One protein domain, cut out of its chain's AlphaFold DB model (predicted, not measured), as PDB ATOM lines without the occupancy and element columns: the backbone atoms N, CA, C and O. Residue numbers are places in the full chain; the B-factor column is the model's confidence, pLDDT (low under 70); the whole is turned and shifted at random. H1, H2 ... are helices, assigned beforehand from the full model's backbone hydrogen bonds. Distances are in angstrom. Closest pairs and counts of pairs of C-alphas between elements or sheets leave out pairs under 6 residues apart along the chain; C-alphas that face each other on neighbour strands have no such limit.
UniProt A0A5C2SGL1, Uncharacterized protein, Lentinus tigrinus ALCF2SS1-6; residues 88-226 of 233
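AT A GLANCE: This is residues 88 to 226 of the 233 residues of an uncharacterized protein of Lentinus tigrinus ALCF2SS1-6 (UniProt A0A5C2SGL1). A long helix, H5, runs through the middle of the domain, with H4 folded back alongside it on one side and the helical hairpin of H1 and H2 on the other, where H1 packs on the earlier part of H5. The short H3 crosses H5 nearly at a right angle, and H6 turns back from the end of H5 so that the two make a V. The printed part has 139 residues, with six named helices in the order H1 to H6 and no named strand; the class is all helix. It is compact, with a radius of gyration of the C-alphas of 16.5 A, and spans 48 by 39 by 24 A.

HOW THE PARTS SIT: The hub is H5, residues 175 to 205, which touches four other helices. H4, residues 147 to 173, touches it at a shallow tilt of 5 degrees, opposite ways, a helical hairpin; their closest C-alphas, of Phe 171 and Gly 178, are 4.1 A apart. H1, residues 92 to 105, touches residues 180 to 190 of H5 alone, at a shallow tilt of 27 degrees, opposite ways, closest at the C-alphas of Leu 99 and Leu 183, 6.3 A. H3, residues 128 to 135, touches residues 190 to 198 of H5 alone, about perpendicular at 79 degrees, closest at the C-alphas of Ala 134 and Thr 194, 4.6 A. H6, residues 208 to 224, forms a helical hairpin with H5 at a steep tilt of 45 degrees; the closest C-alphas, of Thr 202 and Leu 208, are 6.7 A apart. H2, residues 112 to 125, forms a helical hairpin with H1 at a shallow tilt of 22 degrees, closest at the C-alphas of Gly 93 and His 125, 4.6 A. H2 and H6 only just touch, with 3 pairs of C-alphas within 8 A, the closest those of Val 123 and Gln 221, 6.4 A. H4 is apart from H1, H2, H3 and H6. In all six helices every O i to N i+4 pair is within hydrogen-bond range.

IN THESE COORDINATES: H5 measures 44.2 A from first to last C-alpha; C-alpha 175 is at (7.338, 11.908, -3.491), and C-alpha 205 is at (-32.732, 16.924, 14.549). H4 measures 39.4 A, H6 24.5 A, H1 20.2 A, H2 19.8 A and H3 10.6 A. H1 begins at C-alpha 92, (-11.496, 5.005, 7.098).

THE WHOLE: The C-alphas farthest apart, of Gly 109 and Asp 145, are 51.3 A apart. The printed part has no cut. The link from H3 to H4, 11 residues, is long. Residues 107 to 113, of which 112 to 113 belong to H2, stand free. The mean pLDDT of the printed part is 78.5; 32 residues are under 70, among them 207 to 215 and 221 to 226.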
ATOM      1  N   ASP A  88     -10.011   0.600  -1.199       50.44
ATOM      2  CA  ASP A  88     -10.098   0.447   0.259       50.44
ATOM      3  C   ASP A  88      -9.786   1.743   1.028       50.44
ATOM      4  O   ASP A  88     -10.353   1.982   2.089       50.44
ATOM      5  N   VAL A  89      -8.997   2.657   0.446       54.72
ATOM      6  CA  VAL A  89      -8.718   4.003   1.010       54.72
ATOM      7  C   VAL A  89      -9.919   4.952   1.017       54.72
ATOM      8  O   VAL A  89      -9.819   6.059   1.534       54.72
ATOM      9  N   ASN A  90     -11.052   4.557   0.425       63.12
ATOM     10  CA  ASN A  90     -12.299   5.313   0.578       63.12
ATOM     11  C   ASN A  90     -13.012   4.979   1.892       63.12
ATOM     12  O   ASN A  90     -13.953   5.676   2.263       63.12
ATOM     13  N   SER A  91     -12.592   3.904   2.564       72.00
ATOM     14  CA  SER A  91     -13.013   3.590   3.918       72.00
ATOM     15  C   SER A  91     -11.947   4.068   4.895       72.00
ATOM     16  O   SER A  91     -10.743   3.985   4.631       72.00
ATOM     17  N   LEU A  92     -12.395   4.549   6.048       70.44
ATOM     18  CA  LEU A  92     -11.496   5.005   7.098       70.44
ATOM     19  C   LEU A  92     -10.592   3.858   7.581       70.44
ATOM     20  O   LEU A  92      -9.414   4.066   7.858       70.44
ATOM     21  N   GLY A  93     -11.125   2.632   7.578       70.75
ATOM     22  CA  GLY A  93     -10.392   1.434   7.966       70.75
ATOM     23  C   GLY A  93      -9.324   0.964   6.970       70.75
ATOM     24  O   GLY A  93      -8.285   0.447   7.386       70.75
ATOM     25  N   GLY A  94      -9.524   1.157   5.665       73.62
ATOM     26  CA  GLY A  94      -8.476   0.877   4.679       73.62
ATOM     27  C   GLY A  94      -7.346   1.902   4.760       73.62
ATOM     28  O   GLY A  94      -6.171   1.551   4.672       73.62
ATOM     29  N   LEU A  95      -7.690   3.162   5.029       72.88
ATOM     30  CA  LEU A  95      -6.726   4.243   5.182       72.88
ATOM     31  C   LEU A  95      -5.847   4.090   6.433       72.88
ATOM     32  O   LEU A  95      -4.640   4.328   6.376       72.88
ATOM     33  N   THR A  96      -6.435   3.651   7.551       69.62
ATOM     34  CA  THR A  96      -5.683   3.353   8.778       69.62
ATOM     35  C   THR A  96      -4.699   2.205   8.562       69.62
ATOM     36  O   THR A  96      -3.566   2.282   9.032       69.62
ATOM     37  N   THR A  97      -5.096   1.181   7.802       77.00
ATOM     38  CA  THR A  97      -4.242   0.030   7.469       77.00
ATOM     39  C   THR A  97      -3.072   0.442   6.576       77.00
ATOM     40  O   THR A  97      -1.932   0.079   6.855       77.00
ATOM     41  N   GLU A  98      -3.314   1.254   5.542       78.25
ATOM     42  CA  GLU A  98      -2.231   1.752   4.685       78.25
ATOM     43  C   GLU A  98      -1.243   2.634   5.454       78.25
ATOM     44  O   GLU A  98      -0.034   2.496   5.273       78.25
ATOM     45  N   LEU A  99      -1.733   3.508   6.341       74.75
ATOM     46  CA  LEU A  99      -0.853   4.326   7.171       74.75
ATOM     47  C   LEU A  99      -0.064   3.475   8.173       74.75
ATOM     48  O   LEU A  99       1.118   3.743   8.382       74.75
ATOM     49  N   HIS A 100      -0.683   2.441   8.747       76.19
ATOM     50  CA  HIS A 100      -0.009   1.486   9.624       76.19
ATOM     51  C   HIS A 100       1.142   0.773   8.899       76.19
ATOM     52  O   HIS A 100       2.270   0.777   9.386       76.19
ATOM     53  N   ASP A 101       0.888   0.224   7.709       79.38
ATOM     54  CA  ASP A 101       1.908  -0.457   6.903       79.38
ATOM     55  C   ASP A 101       3.051   0.487   6.503       79.38
ATOM     56  O   ASP A 101       4.223   0.103   6.515       79.38
ATOM     57  N   LEU A 102       2.719   1.736   6.168       78.75
ATOM     58  CA  LEU A 102       3.703   2.730   5.768       78.75
ATOM     59  C   LEU A 102       4.567   3.177   6.955       78.75
ATOM     60  O   LEU A 102       5.790   3.209   6.834       78.75
ATOM     61  N   LEU A 103       3.964   3.437   8.118       74.62
ATOM     62  CA  LEU A 103       4.684   3.750   9.358       74.62
ATOM     63  C   LEU A 103       5.582   2.596   9.806       74.62
ATOM     64  O   LEU A 103       6.731   2.834  10.159       74.62
ATOM     65  N   ALA A 104       5.103   1.352   9.729       76.81
ATOM     66  CA  ALA A 104       5.887   0.166  10.078       76.81
ATOM     67  C   ALA A 104       7.114  -0.034   9.167       76.81
ATOM     68  O   ALA A 104       8.071  -0.705   9.555       76.81
ATOM     69  N   SER A 105       7.098   0.539   7.958       79.19
ATOM     70  CA  SER A 105       8.226   0.493   7.022       79.19
ATOM     71  C   SER A 105       9.287   1.575   7.266       79.19
ATOM     72  O   SER A 105      10.400   1.462   6.747       79.19
ATOM     73  N   LEU A 106       8.967   2.613   8.046       76.94
ATOM     74  CA  LEU A 106       9.861   3.731   8.335       76.94
ATOM     75  C   LEU A 106      10.624   3.481   9.648       76.94
ATOM     76  O   LEU A 106      10.035   3.430  10.722       76.94
ATOM     77  N   ASP A 107      11.954   3.378   9.578       77.38
ATOM     78  CA  ASP A 107      12.821   3.253  10.762       77.38
ATOM     79  C   ASP A 107      13.058   4.635  11.403       77.38
ATOM     80  O   ASP A 107      14.068   5.301  11.161       77.38
ATOM     81  N   LEU A 108      12.064   5.124  12.151       69.56
ATOM     82  CA  LEU A 108      12.024   6.496  12.683       69.56
ATOM     83  C   LEU A 108      12.602   6.658  14.102       69.56
ATOM     84  O   LEU A 108      12.548   7.755  14.661       69.56
ATOM     85  N   GLY A 109      13.209   5.626  14.689       71.25
ATOM     86  CA  GLY A 109      13.724   5.710  16.058       71.25
ATOM     87  C   GLY A 109      12.604   5.658  17.102       71.25
ATOM     88  O   GLY A 109      11.761   4.781  17.031       71.25
ATOM     89  N   ASP A 110      12.627   6.517  18.125       65.75
ATOM     90  CA  ASP A 110      11.795   6.388  19.338       65.75
ATOM     91  C   ASP A 110      10.282   6.207  19.034       65.75
ATOM     92  O   ASP A 110       9.578   7.139  18.644       65.75
ATOM     93  N   ASN A 111       9.785   4.977  19.214       70.88
ATOM     94  CA  ASN A 111       8.514   4.483  18.660       70.88
ATOM     95  C   ASN A 111       7.254   4.973  19.391       70.88
ATOM     96  O   ASN A 111       6.144   4.625  19.000       70.88
ATOM     97  N   SER A 112       7.383   5.770  20.454       70.38
ATOM     98  CA  SER A 112       6.241   6.146  21.306       70.38
ATOM     99  C   SER A 112       5.163   6.960  20.579       70.38
ATOM    100  O   SER A 112       3.974   6.774  20.828       70.38
ATOM    101  N   VAL A 113       5.563   7.837  19.652       63.53
ATOM    102  CA  VAL A 113       4.627   8.631  18.839       63.53
ATOM    103  C   VAL A 113       3.946   7.758  17.789       63.53
ATOM    104  O   VAL A 113       2.748   7.901  17.566       63.53
ATOM    105  N   ILE A 114       4.692   6.834  17.180       68.19
ATOM    106  CA  ILE A 114       4.149   5.897  16.193       68.19
ATOM    107  C   ILE A 114       3.127   4.991  16.872       68.19
ATOM    108  O   ILE A 114       1.993   4.952  16.426       68.19
ATOM    109  N   GLU A 115       3.469   4.376  18.002       72.19
ATOM    110  CA  GLU A 115       2.549   3.565  18.809       72.19
ATOM    111  C   GLU A 115       1.275   4.332  19.199       72.19
ATOM    112  O   GLU A 115       0.172   3.807  19.071       72.19
ATOM    113  N   ALA A 116       1.388   5.604  19.604       64.25
ATOM    114  CA  ALA A 116       0.220   6.430  19.916       64.25
ATOM    115  C   ALA A 116      -0.661   6.701  18.681       64.25
ATOM    116  O   ALA A 116      -1.889   6.663  18.777       64.25
ATOM    117  N   ILE A 117      -0.044   6.957  17.522       65.62
ATOM    118  CA  ILE A 117      -0.753   7.130  16.250       65.62
ATOM    119  C   ILE A 117      -1.432   5.818  15.845       65.62
ATOM    120  O   ILE A 117      -2.607   5.837  15.492       65.62
ATOM    121  N   LEU A 118      -0.740   4.682  15.946       70.12
ATOM    122  CA  LEU A 118      -1.291   3.366  15.630       70.12
ATOM    123  C   LEU A 118      -2.472   3.015  16.545       70.12
ATOM    124  O   LEU A 118      -3.504   2.567  16.054       70.12
ATOM    125  N   ALA A 119      -2.370   3.297  17.845       70.44
ATOM    126  CA  ALA A 119      -3.462   3.087  18.792       70.44
ATOM    127  C   ALA A 119      -4.687   3.956  18.463       70.44
ATOM    128  O   ALA A 119      -5.817   3.474  18.500       70.44
ATOM    129  N   LEU A 120      -4.482   5.228  18.101       65.88
ATOM    130  CA  LEU A 120      -5.574   6.109  17.682       65.88
ATOM    131  C   LEU A 120      -6.237   5.616  16.387       65.88
ATOM    132  O   LEU A 120      -7.462   5.624  16.279       65.88
ATOM    133  N   LEU A 121      -5.436   5.173  15.416       69.88
ATOM    134  CA  LEU A 121      -5.926   4.617  14.155       69.88
ATOM    135  C   LEU A 121      -6.755   3.347  14.375       69.88
ATOM    136  O   LEU A 121      -7.762   3.168  13.693       69.88
ATOM    137  N   ASP A 122      -6.376   2.503  15.334       72.00
ATOM    138  CA  ASP A 122      -7.116   1.288  15.680       72.00
ATOM    139  C   ASP A 122      -8.485   1.611  16.308       72.00
ATOM    140  O   ASP A 122      -9.501   1.068  15.875       72.00
ATOM    141  N   VAL A 123      -8.563   2.592  17.221       69.19
ATOM    142  CA  VAL A 123      -9.856   3.085  17.758       69.19
ATOM    143  C   VAL A 123     -10.775   3.549  16.636       69.19
ATOM    144  O   VAL A 123     -11.968   3.242  16.619       69.19
ATOM    145  N   ILE A 124     -10.216   4.313  15.698       69.06
ATOM    146  CA  ILE A 124     -10.958   4.851  14.568       69.06
ATOM    147  C   ILE A 124     -11.434   3.713  13.644       69.06
ATOM    148  O   ILE A 124     -12.584   3.723  13.206       69.06
ATOM    149  N   HIS A 125     -10.579   2.722  13.375       71.00
ATOM    150  CA  HIS A 125     -10.898   1.554  12.550       71.00
ATOM    151  C   HIS A 125     -12.035   0.714  13.147       71.00
ATOM    152  O   HIS A 125     -12.919   0.251  12.427       71.00
ATOM    153  N   GLN A 126     -12.036   0.531  14.467       72.75
ATOM    154  CA  GLN A 126     -12.994  -0.329  15.161       72.75
ATOM    155  C   GLN A 126     -14.355   0.329  15.438       72.75
ATOM    156  O   GLN A 126     -15.256  -0.332  15.959       72.75
ATOM    157  N   ALA A 127     -14.540   1.603  15.082       72.69
ATOM    158  CA  ALA A 127     -15.800   2.324  15.236       72.69
ATOM    159  C   ALA A 127     -16.580   2.361  13.900       72.69
ATOM    160  O   ALA A 127     -16.444   3.316  13.131       72.69
ATOM    161  N   PRO A 128     -17.440   1.367  13.594       76.88
ATOM    162  CA  PRO A 128     -18.140   1.290  12.306       76.88
ATOM    163  C   PRO A 128     -19.038   2.504  12.041       76.88
ATOM    164  O   PRO A 128     -19.158   2.933  10.898       76.88
ATOM    165  N   VAL A 129     -19.594   3.118  13.092       74.75
ATOM    166  CA  VAL A 129     -20.381   4.356  12.969       74.75
ATOM    167  C   VAL A 129     -19.540   5.515  12.436       74.75
ATOM    168  O   VAL A 129     -20.042   6.296  11.635       74.75
ATOM    169  N   LEU A 130     -18.261   5.618  12.820       72.75
ATOM    170  CA  LEU A 130     -17.366   6.637  12.264       72.75
ATOM    171  C   LEU A 130     -17.123   6.407  10.774       72.75
ATOM    172  O   LEU A 130     -17.096   7.362  10.009       72.75
ATOM    173  N   ASN A 131     -16.990   5.151  10.351       78.31
ATOM    174  CA  ASN A 131     -16.813   4.824   8.941       78.31
ATOM    175  C   ASN A 131     -18.075   5.141   8.119       78.31
ATOM    176  O   ASN A 131     -17.962   5.733   7.049       78.31
ATOM    177  N   ASP A 132     -19.266   4.815   8.627       80.62
ATOM    178  CA  ASP A 132     -20.535   5.125   7.956       80.62
ATOM    179  C   ASP A 132     -20.752   6.643   7.838       80.62
ATOM    180  O   ASP A 132     -21.122   7.149   6.775       80.62
ATOM    181  N   LEU A 133     -20.458   7.384   8.913       81.19
ATOM    182  CA  LEU A 133     -20.517   8.844   8.923       81.19
ATOM    183  C   LEU A 133     -19.490   9.446   7.960       81.19
ATOM    184  O   LEU A 133     -19.867  10.269   7.131       81.19
ATOM    185  N   ALA A 134     -18.228   9.019   7.999       80.56
ATOM    186  CA  ALA A 134     -17.191   9.504   7.090       80.56
ATOM    187  C   ALA A 134     -17.545   9.246   5.614       80.56
ATOM    188  O   ALA A 134     -17.394  10.127   4.768       80.56
ATOM    189  N   GLN A 135     -18.087   8.067   5.288       83.69
ATOM    190  CA  GLN A 135     -18.465   7.721   3.913       83.69
ATOM    191  C   GLN A 135     -19.598   8.580   3.348       83.69
ATOM    192  O   GLN A 135     -19.716   8.708   2.125       83.69
ATOM    193  N   ALA A 136     -20.409   9.202   4.206       84.62
ATOM    194  CA  ALA A 136     -21.448  10.121   3.769       84.62
ATOM    195  C   ALA A 136     -20.915  11.494   3.313       84.62
ATOM    196  O   ALA A 136     -21.677  12.267   2.730       84.62
ATOM    197  N   LYS A 137     -19.614  11.773   3.492       85.38
ATOM    198  CA  LYS A 137     -18.909  12.953   2.956       85.38
ATOM    199  C   LYS A 137     -19.524  14.304   3.342       85.38
ATOM    200  O   LYS A 137     -19.639  15.183   2.482       85.38
ATOM    201  N   GLY A 138     -19.999  14.445   4.581       80.75
ATOM    202  CA  GLY A 138     -20.608  15.700   5.039       80.75
ATOM    203  C   GLY A 138     -21.905  16.033   4.295       80.75
ATOM    204  O   GLY A 138     -22.134  17.166   3.871       80.75
ATOM    205  N   LYS A 139     -22.699  15.009   3.969       87.88
ATOM    206  CA  LYS A 139     -24.000  15.157   3.292       87.88
ATOM    207  C   LYS A 139     -25.126  14.430   4.001       87.88
ATOM    208  O   LYS A 139     -26.285  14.597   3.625       87.88
ATOM    209  N   LEU A 140     -24.805  13.595   4.983       84.31
ATOM    210  CA  LEU A 140     -25.807  13.022   5.855       84.31
ATOM    211  C   LEU A 140     -26.346  14.163   6.708       84.31
ATOM    212  O   LEU A 140     -25.617  14.728   7.512       84.31
ATOM    213  N   ASN A 141     -27.624  14.470   6.517       87.19
ATOM    214  CA  ASN A 141     -28.354  15.505   7.242       87.19
ATOM    215  C   ASN A 141     -28.037  16.955   6.866       87.19
ATOM    216  O   ASN A 141     -28.614  17.816   7.509       87.19
ATOM    217  N   TYR A 142     -27.223  17.238   5.848       91.81
ATOM    218  CA  TYR A 142     -26.954  18.618   5.420       91.81
ATOM    219  C   TYR A 142     -28.211  19.299   4.846       91.81
ATOM    220  O   TYR A 142     -28.795  18.796   3.876       91.81
ATOM    221  N   ASP A 143     -28.590  20.452   5.402       92.25
ATOM    222  CA  ASP A 143     -29.656  21.319   4.891       92.25
ATOM    223  C   ASP A 143     -29.076  22.585   4.220       92.25
ATOM    224  O   ASP A 143     -28.608  23.501   4.904       92.25
ATOM    225  N   PRO A 144     -29.121  22.695   2.876       94.00
ATOM    226  CA  PRO A 144     -28.621  23.873   2.170       94.00
ATOM    227  C   PRO A 144     -29.462  25.135   2.404       94.00
ATOM    228  O   PRO A 144     -28.982  26.234   2.120       94.00
ATOM    229  N   ASP A 145     -30.694  25.010   2.907       95.06
ATOM    230  CA  ASP A 145     -31.534  26.158   3.257       95.06
ATOM    231  C   ASP A 145     -31.175  26.721   4.652       95.06
ATOM    232  O   ASP A 145     -31.587  27.831   5.007       95.06
ATOM    233  N   ASN A 146     -30.357  26.001   5.432       90.75
ATOM    234  CA  ASN A 146     -29.810  26.454   6.704       90.75
ATOM    235  C   ASN A 146     -28.478  27.202   6.491       90.75
ATOM    236  O   ASN A 146     -27.432  26.623   6.189       90.75
ATOM    237  N   GLU A 147     -28.508  28.524   6.686       93.19
ATOM    238  CA  GLU A 147     -27.340  29.400   6.506       93.19
ATOM    239  C   GLU A 147     -26.177  29.035   7.446       93.19
ATOM    240  O   GLU A 147     -25.017  29.120   7.049       93.19
ATOM    241  N   LEU A 148     -26.468  28.569   8.669       87.69
ATOM    242  CA  LEU A 148     -25.434  28.172   9.628       87.69
ATOM    243  C   LEU A 148     -24.707  26.896   9.191       87.69
ATOM    244  O   LEU A 148     -23.482  26.841   9.276       87.69
ATOM    245  N   GLU A 149     -25.440  25.882   8.729       87.25
ATOM    246  CA  GLU A 149     -24.838  24.641   8.214       87.25
ATOM    247  C   GLU A 149     -24.024  24.907   6.958       87.25
ATOM    248  O   GLU A 149     -22.905  24.422   6.824       87.25
ATOM    249  N   THR A 150     -24.537  25.753   6.067       92.50
ATOM    250  CA  THR A 150     -23.806  26.158   4.867       92.50
ATOM    251  C   THR A 150     -22.500  26.872   5.213       92.50
ATOM    252  O   THR A 150     -21.467  26.586   4.608       92.50
ATOM    253  N   GLU A 151     -22.499  27.753   6.215       92.06
ATOM    254  CA  GLU A 151     -21.273  28.417   6.663       92.06
ATOM    255  C   GLU A 151     -20.282  27.433   7.305       92.06
ATOM    256  O   GLU A 151     -19.086  27.471   7.006       92.06
ATOM    257  N   LEU A 152     -20.759  26.503   8.140       86.31
ATOM    258  CA  LEU A 152     -19.920  25.448   8.720       86.31
ATOM    259  C   LEU A 152     -19.307  24.554   7.635       86.31
ATOM    260  O   LEU A 152     -18.103  24.292   7.668       86.31
ATOM    261  N   LYS A 153     -20.106  24.162   6.640       90.44
ATOM    262  CA  LYS A 153     -19.656  23.413   5.468       90.44
ATOM    263  C   LYS A 153     -18.569  24.161   4.701       90.44
ATOM    264  O   LYS A 153     -17.533  23.579   4.395       90.44
ATOM    265  N   ASN A 154     -18.746  25.460   4.457       92.56
ATOM    266  CA  ASN A 154     -17.743  26.282   3.774       92.56
ATOM    267  C   ASN A 154     -16.407  26.325   4.536       92.56
ATOM    268  O   ASN A 154     -15.340  26.259   3.920       92.56
ATOM    269  N   ILE A 155     -16.444  26.408   5.870       91.44
ATOM    270  CA  ILE A 155     -15.239  26.365   6.712       91.44
ATOM    271  C   ILE A 155     -14.547  25.001   6.590       91.44
ATOM    272  O   ILE A 155     -13.330  24.944   6.388       91.44
ATOM    273  N   VAL A 156     -15.309  23.909   6.689       91.50
ATOM    274  CA  VAL A 156     -14.787  22.543   6.556       91.50
ATOM    275  C   VAL A 156     -14.174  22.325   5.168       91.50
ATOM    276  O   VAL A 156     -13.036  21.864   5.069       91.50
ATOM    277  N   ASP A 157     -14.859  22.730   4.099       91.44
ATOM    278  CA  ASP A 157     -14.353  22.635   2.728       91.44
ATOM    279  C   ASP A 157     -13.081  23.478   2.533       91.44
ATOM    280  O   ASP A 157     -12.126  23.023   1.901       91.44
ATOM    281  N   SER A 158     -12.995  24.666   3.144       92.31
ATOM    282  CA  SER A 158     -11.777  25.487   3.124       92.31
ATOM    283  C   SER A 158     -10.578  24.784   3.773       92.31
ATOM    284  O   SER A 158      -9.446  24.918   3.291       92.31
ATOM    285  N   LEU A 159     -10.794  24.032   4.857       87.38
ATOM    286  CA  LEU A 159      -9.744  23.221   5.478       87.38
ATOM    287  C   LEU A 159      -9.321  22.069   4.559       87.38
ATOM    288  O   LEU A 159      -8.123  21.885   4.344       87.38
ATOM    289  N   LYS A 160     -10.276  21.359   3.941       90.00
ATOM    290  CA  LYS A 160      -9.997  20.285   2.967       90.00
ATOM    291  C   LYS A 160      -9.184  20.799   1.770       90.00
ATOM    292  O   LYS A 160      -8.241  20.143   1.321       90.00
ATOM    293  N   TYR A 161      -9.485  21.998   1.265       93.31
ATOM    294  CA  TYR A 161      -8.683  22.633   0.211       93.31
ATOM    295  C   TYR A 161      -7.265  22.968   0.677       93.31
ATOM    296  O   TYR A 161      -6.308  22.646  -0.021       93.31
ATOM    297  N   SER A 162      -7.109  23.511   1.886       91.31
ATOM    298  CA  SER A 162      -5.783  23.803   2.448       91.31
ATOM    299  C   SER A 162      -4.935  22.531   2.602       91.31
ATOM    300  O   SER A 162      -3.742  22.530   2.304       91.31
ATOM    301  N   LEU A 163      -5.550  21.416   3.012       88.19
ATOM    302  CA  LEU A 163      -4.883  20.114   3.096       88.19
ATOM    303  C   LEU A 163      -4.484  19.575   1.714       88.19
ATOM    304  O   LEU A 163      -3.414  18.980   1.576       88.19
ATOM    305  N   ASN A 164      -5.299  19.805   0.678       91.50
ATOM    306  CA  ASN A 164      -4.924  19.490  -0.704       91.50
ATOM    307  C   ASN A 164      -3.694  20.281  -1.167       91.50
ATOM    308  O   ASN A 164      -2.811  19.690  -1.791       91.50
ATOM    309  N   ASP A 165      -3.612  21.570  -0.837       92.75
ATOM    310  CA  ASP A 165      -2.463  22.410  -1.189       92.75
ATOM    311  C   ASP A 165      -1.187  21.944  -0.479       92.75
ATOM    312  O   ASP A 165      -0.138  21.805  -1.111       92.75
ATOM    313  N   ILE A 166      -1.279  21.626   0.818       90.31
ATOM    314  CA  ILE A 166      -0.158  21.072   1.595       90.31
ATOM    315  C   ILE A 166       0.306  19.742   0.994       90.31
ATOM    316  O   ILE A 166       1.506  19.532   0.819       90.31
ATOM    317  N   ASN A 167      -0.626  18.857   0.635       91.00
ATOM    318  CA  ASN A 167      -0.307  17.589  -0.008       91.00
ATOM    319  C   ASN A 167       0.386  17.791  -1.366       91.00
ATOM    320  O   ASN A 167       1.420  17.181  -1.635       91.00
ATOM    321  N   ALA A 168      -0.138  18.684  -2.210       89.19
ATOM    322  CA  ALA A 168       0.477  19.007  -3.494       89.19
ATOM    323  C   ALA A 168       1.900  19.557  -3.311       89.19
ATOM    324  O   ALA A 168       2.820  19.120  -4.000       89.19
ATOM    325  N   PHE A 169       2.098  20.455  -2.344       91.94
ATOM    326  CA  PHE A 169       3.414  20.980  -1.999       91.94
ATOM    327  C   PHE A 169       4.365  19.878  -1.506       91.94
ATOM    328  O   PHE A 169       5.503  19.810  -1.970       91.94
ATOM    329  N   ALA A 170       3.908  18.965  -0.648       90.62
ATOM    330  CA  ALA A 170       4.712  17.842  -0.169       90.62
ATOM    331  C   ALA A 170       5.225  16.962  -1.323       90.62
ATOM    332  O   ALA A 170       6.419  16.673  -1.374       90.62
ATOM    333  N   PHE A 171       4.374  16.645  -2.308       89.50
ATOM    334  CA  PHE A 171       4.785  15.916  -3.516       89.50
ATOM    335  C   PHE A 171       5.845  16.651  -4.348       89.50
ATOM    336  O   PHE A 171       6.645  15.998  -5.017       89.50
ATOM    337  N   THR A 172       5.873  17.990  -4.324       95.56
ATOM    338  CA  THR A 172       6.935  18.753  -5.007       95.56
ATOM    339  C   THR A 172       8.276  18.701  -4.281       95.56
ATOM    340  O   THR A 172       9.310  18.857  -4.930       95.56
ATOM    341  N   LEU A 173       8.272  18.491  -2.961       93.50
ATOM    342  CA  LEU A 173       9.488  18.401  -2.155       93.50
ATOM    343  C   LEU A 173      10.097  16.998  -2.196       93.50
ATOM    344  O   LEU A 173      11.292  16.857  -2.444       93.50
ATOM    345  N   ASP A 174       9.280  15.978  -1.952       90.69
ATOM    346  CA  ASP A 174       9.682  14.573  -1.949       90.69
ATOM    347  C   ASP A 174       8.442  13.695  -2.203       90.69
ATOM    348  O   ASP A 174       7.475  13.780  -1.441       90.69
ATOM    349  N   PRO A 175       8.439  12.833  -3.239       88.19
ATOM    350  CA  PRO A 175       7.338  11.908  -3.491       88.19
ATOM    351  C   PRO A 175       6.966  11.033  -2.286       88.19
ATOM    352  O   PRO A 175       5.782  10.814  -2.045       88.19
ATOM    353  N   THR A 176       7.952  10.583  -1.504       83.56
ATOM    354  CA  THR A 176       7.729   9.739  -0.316       83.56
ATOM    355  C   THR A 176       7.004  10.521   0.775       83.56
ATOM    356  O   THR A 176       6.051  10.033   1.383       83.56
ATOM    357  N   LEU A 177       7.416  11.773   0.992       80.12
ATOM    358  CA  LEU A 177       6.737  12.681   1.912       80.12
ATOM    359  C   LEU A 177       5.318  12.998   1.425       80.12
ATOM    360  O   LEU A 177       4.396  13.056   2.234       80.12
ATOM    361  N   GLY A 178       5.136  13.165   0.112       82.75
ATOM    362  CA  GLY A 178       3.828  13.341  -0.515       82.75
ATOM    363  C   GLY A 178       2.865  12.192  -0.210       82.75
ATOM    364  O   GLY A 178       1.725  12.439   0.168       82.75
ATOM    365  N   GLU A 179       3.320  10.939  -0.292       84.06
ATOM    366  CA  GLU A 179       2.496   9.769   0.051       84.06
ATOM    367  C   GLU A 179       2.080   9.755   1.533       84.06
ATOM    368  O   GLU A 179       0.906   9.528   1.837       84.06
ATOM    369  N   ILE A 180       2.995  10.078   2.457       78.25
ATOM    370  CA  ILE A 180       2.682  10.190   3.895       78.25
ATOM    371  C   ILE A 180       1.635  11.281   4.139       78.25
ATOM    372  O   ILE A 180       0.622  11.053   4.803       78.25
ATOM    373  N   VAL A 181       1.872  12.479   3.598       83.62
ATOM    374  CA  VAL A 181       0.980  13.631   3.779       83.62
ATOM    375  C   VAL A 181      -0.388  13.355   3.162       83.62
ATOM    376  O   VAL A 181      -1.396  13.739   3.752       83.62
ATOM    377  N   TYR A 182      -0.452  12.638   2.039       86.19
ATOM    378  CA  TYR A 182      -1.710  12.212   1.431       86.19
ATOM    379  C   TYR A 182      -2.532  11.319   2.366       86.19
ATOM    380  O   TYR A 182      -3.734  11.543   2.512       86.19
ATOM    381  N   LEU A 183      -1.908  10.340   3.026       80.75
ATOM    382  CA  LEU A 183      -2.604   9.461   3.970       80.75
ATOM    383  C   LEU A 183      -3.147  10.245   5.168       80.75
ATOM    384  O   LEU A 183      -4.325  10.119   5.499       80.75
ATOM    385  N   VAL A 184      -2.330  11.122   5.762       79.69
ATOM    386  CA  VAL A 184      -2.767  12.007   6.857       79.69
ATOM    387  C   VAL A 184      -3.924  12.896   6.406       79.69
ATOM    388  O   VAL A 184      -4.938  12.995   7.094       79.69
ATOM    389  N   LYS A 185      -3.804  13.505   5.224       86.56
ATOM    390  CA  LYS A 185      -4.833  14.349   4.614       86.56
ATOM    391  C   LYS A 185      -6.156  13.596   4.463       86.56
ATOM    392  O   LYS A 185      -7.190  14.114   4.863       86.56
ATOM    393  N   CYS A 186      -6.127  12.363   3.968       85.31
ATOM    394  CA  CYS A 186      -7.326  11.537   3.846       85.31
ATOM    395  C   CYS A 186      -7.960  11.196   5.213       85.31
ATOM    396  O   CYS A 186      -9.184  11.143   5.307       85.31
ATOM    397  N   ILE A 187      -7.166  11.004   6.281       79.75
ATOM    398  CA  ILE A 187      -7.700  10.726   7.629       79.75
ATOM    399  C   ILE A 187      -8.415  11.965   8.148       79.75
ATOM    400  O   ILE A 187      -9.532  11.879   8.653       79.75
ATOM    401  N   VAL A 188      -7.773  13.125   8.008       83.56
ATOM    402  CA  VAL A 188      -8.350  14.397   8.440       83.56
ATOM    403  C   VAL A 188      -9.615  14.714   7.642       83.56
ATOM    404  O   VAL A 188     -10.603  15.103   8.255       83.56
ATOM    405  N   ASP A 189      -9.634  14.480   6.325       86.31
ATOM    406  CA  ASP A 189     -10.837  14.633   5.492       86.31
ATOM    407  C   ASP A 189     -11.997  13.776   6.033       86.31
ATOM    408  O   ASP A 189     -13.098  14.288   6.224       86.31
ATOM    409  N   ALA A 190     -11.747  12.505   6.367       83.00
ATOM    410  CA  ALA A 190     -12.763  11.606   6.917       83.00
ATOM    411  C   ALA A 190     -13.254  12.019   8.320       83.00
ATOM    412  O   ALA A 190     -14.444  11.909   8.628       83.00
ATOM    413  N   ILE A 191     -12.357  12.520   9.176       81.56
ATOM    414  CA  ILE A 191     -12.725  13.081  10.485       81.56
ATOM    415  C   ILE A 191     -13.603  14.319  10.290       81.56
ATOM    416  O   ILE A 191     -14.638  14.438  10.944       81.56
ATOM    417  N   LEU A 192     -13.221  15.221   9.385       87.25
ATOM    418  CA  LEU A 192     -13.991  16.421   9.069       87.25
ATOM    419  C   LEU A 192     -15.377  16.069   8.521       87.25
ATOM    420  O   LEU A 192     -16.361  16.625   9.000       87.25
ATOM    421  N   ASP A 193     -15.468  15.105   7.601       86.31
ATOM    422  CA  ASP A 193     -16.742  14.596   7.085       86.31
ATOM    423  C   ASP A 193     -17.617  14.042   8.218       86.31
ATOM    424  O   ASP A 193     -18.816  14.311   8.280       86.31
ATOM    425  N   THR A 194     -17.034  13.294   9.155       82.88
ATOM    426  CA  THR A 194     -17.769  12.767  10.314       82.88
ATOM    427  C   THR A 194     -18.296  13.900  11.197       82.88
ATOM    428  O   THR A 194     -19.472  13.901  11.555       82.88
ATOM    429  N   VAL A 195     -17.444  14.872  11.540       84.62
ATOM    430  CA  VAL A 195     -17.820  16.022  12.376       84.62
ATOM    431  C   VAL A 195     -18.938  16.829  11.723       84.62
ATOM    432  O   VAL A 195     -19.871  17.227  12.418       84.62
ATOM    433  N   GLU A 196     -18.872  17.034  10.409       86.44
ATOM    434  CA  GLU A 196     -19.901  17.712   9.619       86.44
ATOM    435  C   GLU A 196     -21.243  16.976   9.735       86.44
ATOM    436  O   GLU A 196     -22.195  17.533  10.270       86.44
ATOM    437  N   ASN A 197     -21.283  15.681   9.408       84.88
ATOM    438  CA  ASN A 197     -22.511  14.876   9.476       84.88
ATOM    439  C   ASN A 197     -23.138  14.840  10.887       84.88
ATOM    440  O   ASN A 197     -24.361  14.898  11.034       84.88
ATOM    441  N   VAL A 198     -22.312  14.762  11.941       82.06
ATOM    442  CA  VAL A 198     -22.783  14.800  13.340       82.06
ATOM    443  C   VAL A 198     -23.317  16.182  13.709       82.06
ATOM    444  O   VAL A 198     -24.314  16.296  14.429       82.06
ATOM    445  N   THR A 199     -22.656  17.244  13.249       84.38
ATOM    446  CA  THR A 199     -23.065  18.621  13.537       84.38
ATOM    447  C   THR A 199     -24.373  18.947  12.825       84.38
ATOM    448  O   THR A 199     -25.295  19.423  13.484       84.38
ATOM    449  N   ASP A 200     -24.502  18.590  11.549       84.56
ATOM    450  CA  ASP A 200     -25.725  18.751  10.757       84.56
ATOM    451  C   ASP A 200     -26.885  17.960  11.378       84.56
ATOM    452  O   ASP A 200     -27.964  18.500  11.627       84.56
ATOM    453  N   GLY A 201     -26.649  16.699  11.765       83.19
ATOM    454  CA  GLY A 201     -27.636  15.896  12.496       83.19
ATOM    455  C   GLY A 201     -28.060  16.540  13.824       83.19
ATOM    456  O   GLY A 201     -29.243  16.553  14.188       83.19
ATOM    457  N   THR A 202     -27.108  17.139  14.541       82.62
ATOM    458  CA  THR A 202     -27.375  17.862  15.791       82.62
ATOM    459  C   THR A 202     -28.196  19.128  15.554       82.62
ATOM    460  O   THR A 202     -29.104  19.402  16.338       82.62
ATOM    461  N   ILE A 203     -27.904  19.896  14.505       83.62
ATOM    462  CA  ILE A 203     -28.611  21.141  14.189       83.62
ATOM    463  C   ILE A 203     -30.035  20.836  13.711       83.62
ATOM    464  O   ILE A 203     -30.987  21.392  14.265       83.62
ATOM    465  N   ASN A 204     -30.196  19.907  12.767       84.81
ATOM    466  CA  ASN A 204     -31.486  19.629  12.135       84.81
ATOM    467  C   ASN A 204     -32.434  18.799  12.999       84.81
ATOM    468  O   ASN A 204     -33.647  19.019  12.982       84.81
ATOM    469  N   TYR A 205     -31.904  17.867  13.791       82.31
ATOM    470  CA  TYR A 205     -32.732  16.924  14.549       82.31
ATOM    471  C   TYR A 205     -32.557  17.030  16.062       82.31
ATOM    472  O   TYR A 205     -33.194  16.285  16.809       82.31
ATOM    473  N   GLY A 206     -31.698  17.935  16.547       72.25
ATOM    474  CA  GLY A 206     -31.344  17.984  17.965       72.25
ATOM    475  C   GLY A 206     -30.702  16.677  18.436       72.25
ATOM    476  O   GLY A 206     -30.893  16.304  19.596       72.25
ATOM    477  N   ALA A 207     -30.020  15.954  17.533       61.34
ATOM    478  CA  ALA A 207     -29.584  14.567  17.680       61.34
ATOM    479  C   ALA A 207     -28.501  14.367  18.758       61.34
ATOM    480  O   ALA A 207     -27.351  14.024  18.499       61.34
ATOM    481  N   LEU A 208     -28.911  14.482  20.019       60.38
ATOM    482  CA  LEU A 208     -28.174  13.984  21.179       60.38
ATOM    483  C   LEU A 208     -27.909  12.475  21.063       60.38
ATOM    484  O   LEU A 208     -26.909  11.996  21.584       60.38
ATOM    485  N   THR A 209     -28.779  11.737  20.369       60.62
ATOM    486  CA  THR A 209     -28.713  10.277  20.234       60.62
ATOM    487  C   THR A 209     -27.512   9.804  19.411       60.62
ATOM    488  O   THR A 209     -26.862   8.842  19.808       60.62
ATOM    489  N   GLU A 210     -27.176  10.474  18.306       64.19
ATOM    490  CA  GLU A 210     -26.020  10.106  17.469       64.19
ATOM    491  C   GLU A 210     -24.706  10.398  18.203       64.19
ATOM    492  O   GLU A 210     -23.828   9.539  18.272       64.19
ATOM    493  N   MET A 211     -24.615  11.551  18.881       64.56
ATOM    494  CA  MET A 211     -23.496  11.842  19.783       64.56
ATOM    495  C   MET A 211     -23.400  10.841  20.941       64.56
ATOM    496  O   MET A 211     -22.299  10.453  21.317       64.56
ATOM    497  N   GLN A 212     -24.526  10.402  21.512       67.44
ATOM    498  CA  GLN A 212     -24.541   9.398  22.579       67.44
ATOM    499  C   GLN A 212     -24.078   8.026  22.090       67.44
ATOM    500  O   GLN A 212     -23.347   7.354  22.811       67.44
ATOM    501  N   GLN A 213     -24.468   7.611  20.883       69.69
ATOM    502  CA  GLN A 213     -24.009   6.353  20.291       69.69
ATOM    503  C   GLN A 213     -22.516   6.394  19.980       69.69
ATOM    504  O   GLN A 213     -21.803   5.449  20.311       69.69
ATOM    505  N   LEU A 214     -22.033   7.504  19.417       67.44
ATOM    506  CA  LEU A 214     -20.611   7.686  19.163       67.44
ATOM    507  C   LEU A 214     -19.810   7.695  20.472       67.44
ATOM    508  O   LEU A 214     -18.796   7.013  20.583       67.44
ATOM    509  N   LEU A 215     -20.295   8.415  21.488       68.56
ATOM    510  CA  LEU A 215     -19.659   8.465  22.800       68.56
ATOM    511  C   LEU A 215     -19.654   7.091  23.480       68.56
ATOM    512  O   LEU A 215     -18.646   6.728  24.074       68.56
ATOM    513  N   ALA A 216     -20.736   6.314  23.375       71.50
ATOM    514  CA  ALA A 216     -20.797   4.956  23.912       71.50
ATOM    515  C   ALA A 216     -19.769   4.035  23.235       71.50
ATOM    516  O   ALA A 216     -19.004   3.374  23.929       71.50
ATOM    517  N   GLN A 217     -19.674   4.063  21.900       69.50
ATOM    518  CA  GLN A 217     -18.700   3.253  21.159       69.50
ATOM    519  C   GLN A 217     -17.254   3.650  21.466       69.50
ATOM    520  O   GLN A 217     -16.417   2.781  21.700       69.50
ATOM    521  N   LEU A 218     -16.960   4.954  21.526       64.50
ATOM    522  CA  LEU A 218     -15.632   5.447  21.897       64.50
ATOM    523  C   LEU A 218     -15.281   5.109  23.350       64.50
ATOM    524  O   LEU A 218     -14.130   4.794  23.642       64.50
ATOM    525  N   THR A 219     -16.261   5.134  24.258       68.44
ATOM    526  CA  THR A 219     -16.051   4.761  25.663       68.44
ATOM    527  C   THR A 219     -15.712   3.274  25.778       68.44
ATOM    528  O   THR A 219     -14.687   2.944  26.372       68.44
ATOM    529  N   ASP A 220     -16.487   2.392  25.140       70.31
ATOM    530  CA  ASP A 220     -16.236   0.942  25.142       70.31
ATOM    531  C   ASP A 220     -14.859   0.589  24.545       70.31
ATOM    532  O   ASP A 220     -14.142  -0.263  25.073       70.31
ATOM    533  N   GLN A 221     -14.449   1.295  23.490       65.00
ATOM    534  CA  GLN A 221     -13.145   1.140  22.835       65.00
ATOM    535  C   GLN A 221     -11.981   1.666  23.692       65.00
ATOM    536  O   GLN A 221     -10.963   0.994  23.858       65.00
ATOM    537  N   SER A 222     -12.136   2.840  24.310       59.16
ATOM    538  CA  SER A 222     -11.111   3.410  25.196       59.16
ATOM    539  C   SER A 222     -10.837   2.523  26.419       59.16
ATOM    540  O   SER A 222      -9.690   2.385  26.848       59.16
ATOM    541  N   CYS A 223     -11.865   1.836  26.921       62.25
ATOM    542  CA  CYS A 223     -11.752   0.859  27.998       62.25
ATOM    543  C   CYS A 223     -10.898  -0.363  27.628       62.25
ATOM    544  O   CYS A 223     -10.160  -0.877  28.470       62.25
ATOM    545  N   LEU A 224     -10.967  -0.818  26.374       51.78
ATOM    546  CA  LEU A 224     -10.169  -1.943  25.870       51.78
ATOM    547  C   LEU A 224      -8.677  -1.607  25.754       51.78
ATOM    548  O   LEU A 224      -7.836  -2.481  25.955       51.78
ATOM    549  N   LEU A 225      -8.346  -0.339  25.509       53.53
ATOM    550  CA  LEU A 225      -6.969   0.146  25.389       53.53
ATOM    551  C   LEU A 225      -6.327   0.525  26.735       53.53
ATOM    552  O   LEU A 225      -5.236   1.090  26.772       53.53
ATOM    553  N   GLY A 226      -6.984   0.204  27.855       47.72
ATOM    554  CA  GLY A 226      -6.451   0.439  29.197       47.72
ATOM    555  C   GLY A 226      -6.598   1.877  29.698       47.72
ATOM    556  O   GLY A 226      -6.020   2.216  30.735       47.72
TER     557      GLY A 226